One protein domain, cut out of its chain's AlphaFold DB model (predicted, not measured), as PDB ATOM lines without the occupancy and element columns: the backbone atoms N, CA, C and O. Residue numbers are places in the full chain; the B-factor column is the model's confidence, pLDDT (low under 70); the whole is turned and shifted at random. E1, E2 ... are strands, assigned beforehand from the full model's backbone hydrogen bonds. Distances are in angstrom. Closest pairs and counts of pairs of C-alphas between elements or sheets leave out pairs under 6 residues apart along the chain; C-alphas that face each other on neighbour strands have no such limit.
ATOM      1  N   LYS A  13     324.064 373.425 259.163       89.69
ATOM      2  CA  LYS A  13     323.515 374.752 258.862       89.69
ATOM      3  C   LYS A  13     321.998 374.721 258.801       89.69
ATOM      4  O   LYS A  13     321.404 373.725 258.393       89.69
ATOM      5  N   PHE A  14     321.384 375.833 259.183       89.75
ATOM      6  CA  PHE A  14     319.959 376.034 258.969       89.75
ATOM      7  C   PHE A  14     319.669 376.348 257.505       89.75
ATOM      8  O   PHE A  14     320.504 376.894 256.778       89.75
ATOM      9  N   GLY A  15     318.469 375.985 257.084       90.88
ATOM     10  CA  GLY A  15     317.980 376.273 255.754       90.88
ATOM     11  C   GLY A  15     316.473 376.427 255.725       90.88
ATOM     12  O   GLY A  15     315.854 376.787 256.725       90.88
ATOM     13  N   VAL A  16     315.884 376.115 254.575       90.38
ATOM     14  CA  VAL A  16     314.433 376.115 254.393       90.38
ATOM     15  C   VAL A  16     313.894 374.814 253.896       90.38
ATOM     16  O   VAL A  16     314.556 374.081 253.166       90.38
ATOM     17  N   ALA A  17     312.639 374.607 254.261       91.81
ATOM     18  CA  ALA A  17     311.777 373.632 253.649       91.81
ATOM     19  C   ALA A  17     310.896 374.296 252.587       91.81
ATOM     20  O   ALA A  17     310.430 375.422 252.770       91.81
ATOM     21  N   TYR A  18     310.663 373.591 251.492       90.31
ATOM     22  CA  TYR A  18     309.745 373.978 250.429       90.31
ATOM     23  C   TYR A  18     309.091 372.723 249.852       90.31
ATOM     24  O   TYR A  18     309.646 371.629 249.953       90.31
ATOM     25  N   ILE A  19     307.906 372.877 249.271       93.38
ATOM     26  CA  ILE A  19     307.284 371.804 248.496       93.38
ATOM     27  C   ILE A  19     307.777 371.946 247.065       93.38
ATOM     28  O   ILE A  19     307.606 373.004 246.457       93.38
ATOM     29  N   ASP A  20     308.422 370.907 246.555       92.81
ATOM     30  CA  ASP A  20     308.789 370.841 245.151       92.81
ATOM     31  C   ASP A  20     307.511 370.704 244.301       92.81
ATOM     32  O   ASP A  20     306.722 369.785 244.539       92.81
ATOM     33  N   PRO A  21     307.248 371.616 243.351       93.31
ATOM     34  CA  PRO A  21     305.977 371.642 242.629       93.31
ATOM     35  C   PRO A  21     305.815 370.484 241.638       93.31
ATOM     36  O   PRO A  21     304.685 370.150 241.294       93.31
ATOM     37  N   GLU A  22     306.911 369.876 241.178       95.44
ATOM     38  CA  GLU A  22     306.874 368.785 240.197       95.44
ATOM     39  C   GLU A  22     306.590 367.436 240.866       95.44
ATOM     40  O   GLU A  22     305.757 366.662 240.398       95.44
ATOM     41  N   SER A  23     307.261 367.158 241.983       94.62
ATOM     42  CA  SER A  23     307.133 365.897 242.720       94.62
ATOM     43  C   SER A  23     306.114 365.943 243.863       94.62
ATOM     44  O   SER A  23     305.691 364.893 244.347       94.62
ATOM     45  N   GLY A  24     305.734 367.136 244.332       94.31
ATOM     46  CA  GLY A  24     304.894 367.326 245.518       94.31
ATOM     47  C   GLY A  24     305.591 366.969 246.836       94.31
ATOM     48  O   GLY A  24     304.939 366.887 247.879       94.31
ATOM     49  N   LEU A  25     306.904 366.726 246.809       94.12
ATOM     50  CA  LEU A  25     307.669 366.302 247.975       94.12
ATOM     51  C   LEU A  25     308.118 367.498 248.816       94.12
ATOM     52  O   LEU A  25     308.456 368.565 248.306       94.12
ATOM     53  N   LEU A  26     308.165 367.292 250.133       91.31
ATOM     54  CA  LEU A  26     308.800 368.230 251.050       91.31
ATOM     55  C   LEU A  26     310.319 368.114 250.910       91.31
ATOM     56  O   LEU A  26     310.928 367.144 251.361       91.31
ATOM     57  N   CYS A  27     310.923 369.129 250.308       90.88
ATOM     58  CA  CYS A  27     312.360 369.246 250.129       90.88
ATOM     59  C   CYS A  27     312.941 370.254 251.120       90.88
ATOM     60  O   CYS A  27     312.272 371.190 251.560       90.88
ATOM     61  N   SER A  28     314.220 370.088 251.447       91.31
ATOM     62  CA  SER A  28     314.963 371.036 252.274       91.31
ATOM     63  C   SER A  28     316.284 371.416 251.620       91.31
ATOM     64  O   SER A  28     316.970 370.559 251.065       91.31
ATOM     65  N   LYS A  29     316.664 372.692 251.706       90.44
ATOM     66  CA  LYS A  29     317.950 373.200 251.208       90.44
ATOM     67  C   LYS A  29     318.598 374.131 252.221       90.44
ATOM     68  O   LYS A  29     317.894 374.856 252.920       90.44
ATOM     69  N   ILE A  30     319.929 374.131 252.271       90.31
ATOM     70  CA  ILE A  30     320.691 375.092 253.075       90.31
ATOM     71  C   ILE A  30     320.510 376.477 252.460       90.31
ATOM     72  O   ILE A  30     320.803 376.681 251.284       90.31
ATOM     73  N   ASP A  31     320.031 377.417 253.266       88.50
ATOM     74  CA  ASP A  31     319.842 378.811 252.882       88.50
ATOM     75  C   ASP A  31     319.958 379.679 254.138       88.50
ATOM     76  O   ASP A  31     319.055 379.733 254.973       88.50
ATOM     77  N   THR A  32     321.116 380.315 254.301       77.25
ATOM     78  CA  THR A  32     321.435 381.137 255.477       77.25
ATOM     79  C   THR A  32     321.025 382.602 255.308       77.25
ATOM     80  O   THR A  32     321.251 383.397 256.214       77.25
ATOM     81  N   GLY A  33     320.454 382.984 254.158       80.94
ATOM     82  CA  GLY A  33     320.024 384.356 253.853       80.94
ATOM     83  C   GLY A  33     318.546 384.623 254.154       80.94
ATOM     84  O   GLY A  33     318.011 385.674 253.802       80.94
ATOM     85  N   MET A  34     317.872 383.660 254.773       76.94
ATOM     86  CA  MET A  34     316.432 383.663 254.983       76.94
ATOM     87  C   MET A  34     315.994 384.716 255.994       76.94
ATOM     88  O   MET A  34     316.431 384.726 257.144       76.94
ATOM     89  N   LYS A  35     315.060 385.581 255.583       80.12
ATOM     90  CA  LYS A  35     314.387 386.499 256.505       80.12
ATOM     91  C   LYS A  35     313.383 385.716 257.339       80.12
ATOM     92  O   LYS A  35     312.302 385.378 256.862       80.12
ATOM     93  N   LEU A  36     313.736 385.453 258.590       82.31
ATOM     94  CA  LEU A  36     312.819 384.839 259.536       82.31
ATOM     95  C   LEU A  36     311.763 385.871 259.983       82.31
ATOM     96  O   LEU A  36     312.079 387.053 260.162       82.31
ATOM     97  N   PRO A  37     310.491 385.477 260.151       83.31
ATOM     98  CA  PRO A  37     309.475 386.348 260.732       83.31
ATOM     99  C   PRO A  37     309.851 386.726 262.171       83.31
ATOM    100  O   PRO A  37     310.065 385.860 263.014       83.31
ATOM    101  N   LYS A  38     309.928 388.030 262.460       84.00
ATOM    102  CA  LYS A  38     310.246 388.551 263.801       84.00
ATOM    103  C   LYS A  38     309.214 388.115 264.839       84.00
ATOM    104  O   LYS A  38     308.012 388.151 264.562       84.00
ATOM    105  N   GLY A  39     309.683 387.759 266.036       86.44
ATOM    106  CA  GLY A  39     308.816 387.423 267.171       86.44
ATOM    107  C   GLY A  39     308.046 386.111 267.010       86.44
ATOM    108  O   GLY A  39     307.080 385.873 267.733       86.44
ATOM    109  N   LYS A  40     308.441 385.261 266.054       87.50
ATOM    110  CA  LYS A  40     307.868 383.929 265.861       87.50
ATOM    111  C   LYS A  40     308.951 382.870 265.954       87.50
ATOM    112  O   LYS A  40     310.052 383.033 265.441       87.50
ATOM    113  N   LYS A  41     308.564 381.745 266.544       88.00
ATOM    114  CA  LYS A  41     309.302 380.489 266.481       88.00
ATOM    115  C   LYS A  41     309.111 379.861 265.108       88.00
ATOM    116  O   LYS A  41     307.978 379.601 264.703       88.00
ATOM    117  N   VAL A  42     310.205 379.632 264.394       87.88
ATOM    118  CA  VAL A  42     310.213 379.075 263.039       87.88
ATOM    119  C   VAL A  42     310.767 377.663 263.092       87.88
ATOM    120  O   VAL A  42     311.858 377.445 263.610       87.88
ATOM    121  N   LEU A  43     310.035 376.700 262.539       90.19
ATOM    122  CA  LEU A  43     310.566 375.360 262.327       90.19
ATOM    123  C   LEU A  43     311.476 375.386 261.093       90.19
ATOM    124  O   LEU A  43     310.997 375.586 259.979       90.19
ATOM    125  N   ALA A  44     312.775 375.196 261.294       90.25
ATOM    126  CA  ALA A  44     313.772 375.205 260.234       90.25
ATOM    127  C   ALA A  44     314.498 373.850 260.156       90.25
ATOM    128  O   ALA A  44     314.811 373.250 261.193       90.25
ATOM    129  N   PRO A  45     314.800 373.354 258.943       92.06
ATOM    130  CA  PRO A  45     315.667 372.202 258.785       92.06
ATOM    131  C   PRO A  45     317.112 372.588 259.130       92.06
ATOM    132  O   PRO A  45     317.665 373.553 258.596       92.06
ATOM    133  N   ARG A  46     317.727 371.812 260.017       90.81
ATOM    134  CA  ARG A  46     319.155 371.808 260.321       90.81
ATOM    135  C   ARG A  46     319.795 370.671 259.533       90.81
ATOM    136  O   ARG A  46     319.555 369.500 259.816       90.81
ATOM    137  N   ILE A  47     320.595 371.022 258.536       90.44
ATOM    138  CA  ILE A  47     321.138 370.087 257.550       90.44
ATOM    139  C   ILE A  47     322.642 369.946 257.787       90.44
ATOM    140  O   ILE A  47     323.377 370.940 257.763       90.44
ATOM    141  N   CYS A  48     323.125 368.720 258.007       88.12
ATOM    142  CA  CYS A  48     324.562 368.463 258.058       88.12
ATOM    143  C   CYS A  48     325.169 368.611 256.657       88.12
ATOM    144  O   CYS A  48     324.808 367.896 255.724       88.12
ATOM    145  N   THR A  49     326.152 369.500 256.535       84.75
ATOM    146  CA  THR A  49     326.873 369.794 255.286       84.75
ATOM    147  C   THR A  49     327.732 368.631 254.778       84.75
ATOM    148  O   THR A  49     328.068 368.608 253.600       84.75
ATOM    149  N   LYS A  50     328.067 367.658 255.638       84.31
ATOM    150  CA  LYS A  50     328.905 366.496 255.289       84.31
ATOM    151  C   LYS A  50     328.109 365.322 254.720       84.31
ATOM    152  O   LYS A  50     328.543 364.707 253.757       84.31
ATOM    153  N   CYS A  51     326.963 365.000 255.320       83.81
ATOM    154  CA  CYS A  51     326.207 363.780 255.007       83.81
ATOM    155  C   CYS A  51     324.767 364.037 254.536       83.81
ATOM    156  O   CYS A  51     324.048 363.091 254.227       83.81
ATOM    157  N   GLY A  52     324.308 365.293 254.527       82.12
ATOM    158  CA  GLY A  52     322.943 365.657 254.134       82.12
ATOM    159  C   GLY A  52     321.861 365.255 255.140       82.12
ATOM    160  O   GLY A  52     320.676 365.456 254.870       82.12
ATOM    161  N   ASN A  53     322.235 364.706 256.303       87.06
ATOM    162  CA  ASN A  53     321.263 364.377 257.340       87.06
ATOM    163  C   ASN A  53     320.518 365.644 257.771       87.06
ATOM    164  O   ASN A  53     321.145 366.674 258.032       87.06
ATOM    165  N   THR A  54     319.193 365.555 257.828       88.06
ATOM    166  CA  THR A  54     318.313 366.692 258.093       88.06
ATOM    167  C   THR A  54     317.545 366.448 259.382       88.06
ATOM    168  O   THR A  54     316.788 365.488 259.497       88.06
ATOM    169  N   GLU A  55     317.734 367.339 260.347       89.88
ATOM    170  CA  GLU A  55     316.973 367.395 261.590       89.88
ATOM    171  C   GLU A  55     316.051 368.615 261.574       89.88
ATOM    172  O   GLU A  55     316.365 369.630 260.960       89.88
ATOM    173  N   TRP A  56     314.939 368.564 262.301       89.94
ATOM    174  CA  TRP A  56     314.029 369.703 262.421       89.94
ATOM    175  C   TRP A  56     314.203 370.368 263.779       89.94
ATOM    176  O   TRP A  56     314.151 369.705 264.818       89.94
ATOM    177  N   LYS A  57     314.435 371.680 263.781       89.69
ATOM    178  CA  LYS A  57     314.626 372.465 265.002       89.69
ATOM    179  C   LYS A  57     313.844 373.762 264.911       89.69
ATOM    180  O   LYS A  57     313.739 374.374 263.852       89.69
ATOM    181  N   THR A  58     313.313 374.182 266.046       90.00
ATOM    182  CA  THR A  58     312.675 375.486 266.173       90.00
ATOM    183  C   THR A  58     313.744 376.532 266.462       90.00
ATOM    184  O   THR A  58     314.544 376.339 267.376       90.00
ATOM    185  N   ILE A  59     313.757 377.612 265.689       86.00
ATOM    186  CA  ILE A  59     314.637 378.766 265.876       86.00
ATOM    187  C   ILE A  59     313.806 380.024 266.123       86.00
ATOM    188  O   ILE A  59     312.698 380.167 265.600       86.00
ATOM    189  N   ASP A  60     314.346 380.924 266.931       82.75
ATOM    190  CA  ASP A  60     313.767 382.226 267.239       82.75
ATOM    191  C   ASP A  60     314.492 383.313 266.422       82.75
ATOM    192  O   ASP A  60     315.668 383.154 266.082       82.75
ATOM    193  N   ASN A  61     313.785 384.400 266.095       67.81
ATOM    194  CA  ASN A  61     314.323 385.574 265.397       67.81
ATOM    195  C   ASN A  61     314.076 386.860 266.177       67.81
ATOM    196  O   ASN A  61     312.913 387.056 266.610       67.81
TER     197      ASN A  61
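What this domain is: This is residues 13 to 61 of the 61 residues of an uncharacterized protein of Firmicutes bacterium CAG:460 (UniProt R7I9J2). Two strand hairpins, E1 with E2 and E3 with E4, join through E1 and E3 into one strongly twisted sheet of four strands, curled like part of a barrel. The two hairpins cross at a wide angle, and a long link, residues 31 to 41, loops from the end of E2 to the start of E3. The printed part has 49 residues, with four named strands in the order E1, E2, E3, E4 along the chain and no named helix; the sheet's order is E2, E1, E3, E4, antiparallel throughout, and the class is all strand. The whole is only just compact, close to loose, with a radius of gyration of the C-alphas of 11.3 A and spans of 32 by 26 by 17 A.

How they stand to each other: The inner strands are E1, residues 13 to 19, and E3, residues 42 to 48. They are antiparallel neighbours with 114 degrees between their directions; N 13 and O 47 are 2.9 A apart, within hydrogen-bond range, and so are N 47 and O 13 at 2.8 A. The edge strand E2, residues 26 to 30, forms a hairpin with E1, antiparallel at 150 degrees, with N 18 and O 27 within hydrogen-bond range at 2.9 A. The pairing of E1 is staggered: residues 13 to 14 pair with E3 and residues 15 to 19 with E2. The other edge strand, E4, residues 54 to 59, forms a hairpin with E3, antiparallel at 143 degrees; N 46 and O 55 are within hydrogen-bond range at 2.7 A, and N 59 and O 42 at 2.8 A. The closest C-alphas of E2 and E3 are those of Ser 28 and Pro 45, 6.7 A apart. From edge to edge of the sheet the strands' lines turn by 104 degrees and the way across it turns by 91 degrees.

Where its parts are: E1 begins with C-alpha 13 at (323.515, 374.752, 258.862) and measures 19.5 A from first to last C-alpha. E2 measures 13.9 A. E3 begins with C-alpha 42 at (310.213, 379.075, 263.039) and measures 18.5 A. E4 measures 14.8 A and ends with C-alpha 59 at (314.637, 378.766, 265.876).

The domain as a whole: The two C-alphas farthest apart are those of Glu 22 and Gly 39, 32.8 A. The link from E2 to E3 is long, with 11 residues; that from E1 to E2 is short, and that from E3 to E4 is tight. The printed part has no cut and ends at the chain's last residue. Its mean pLDDT is 87.9, and residue 61 is under 70.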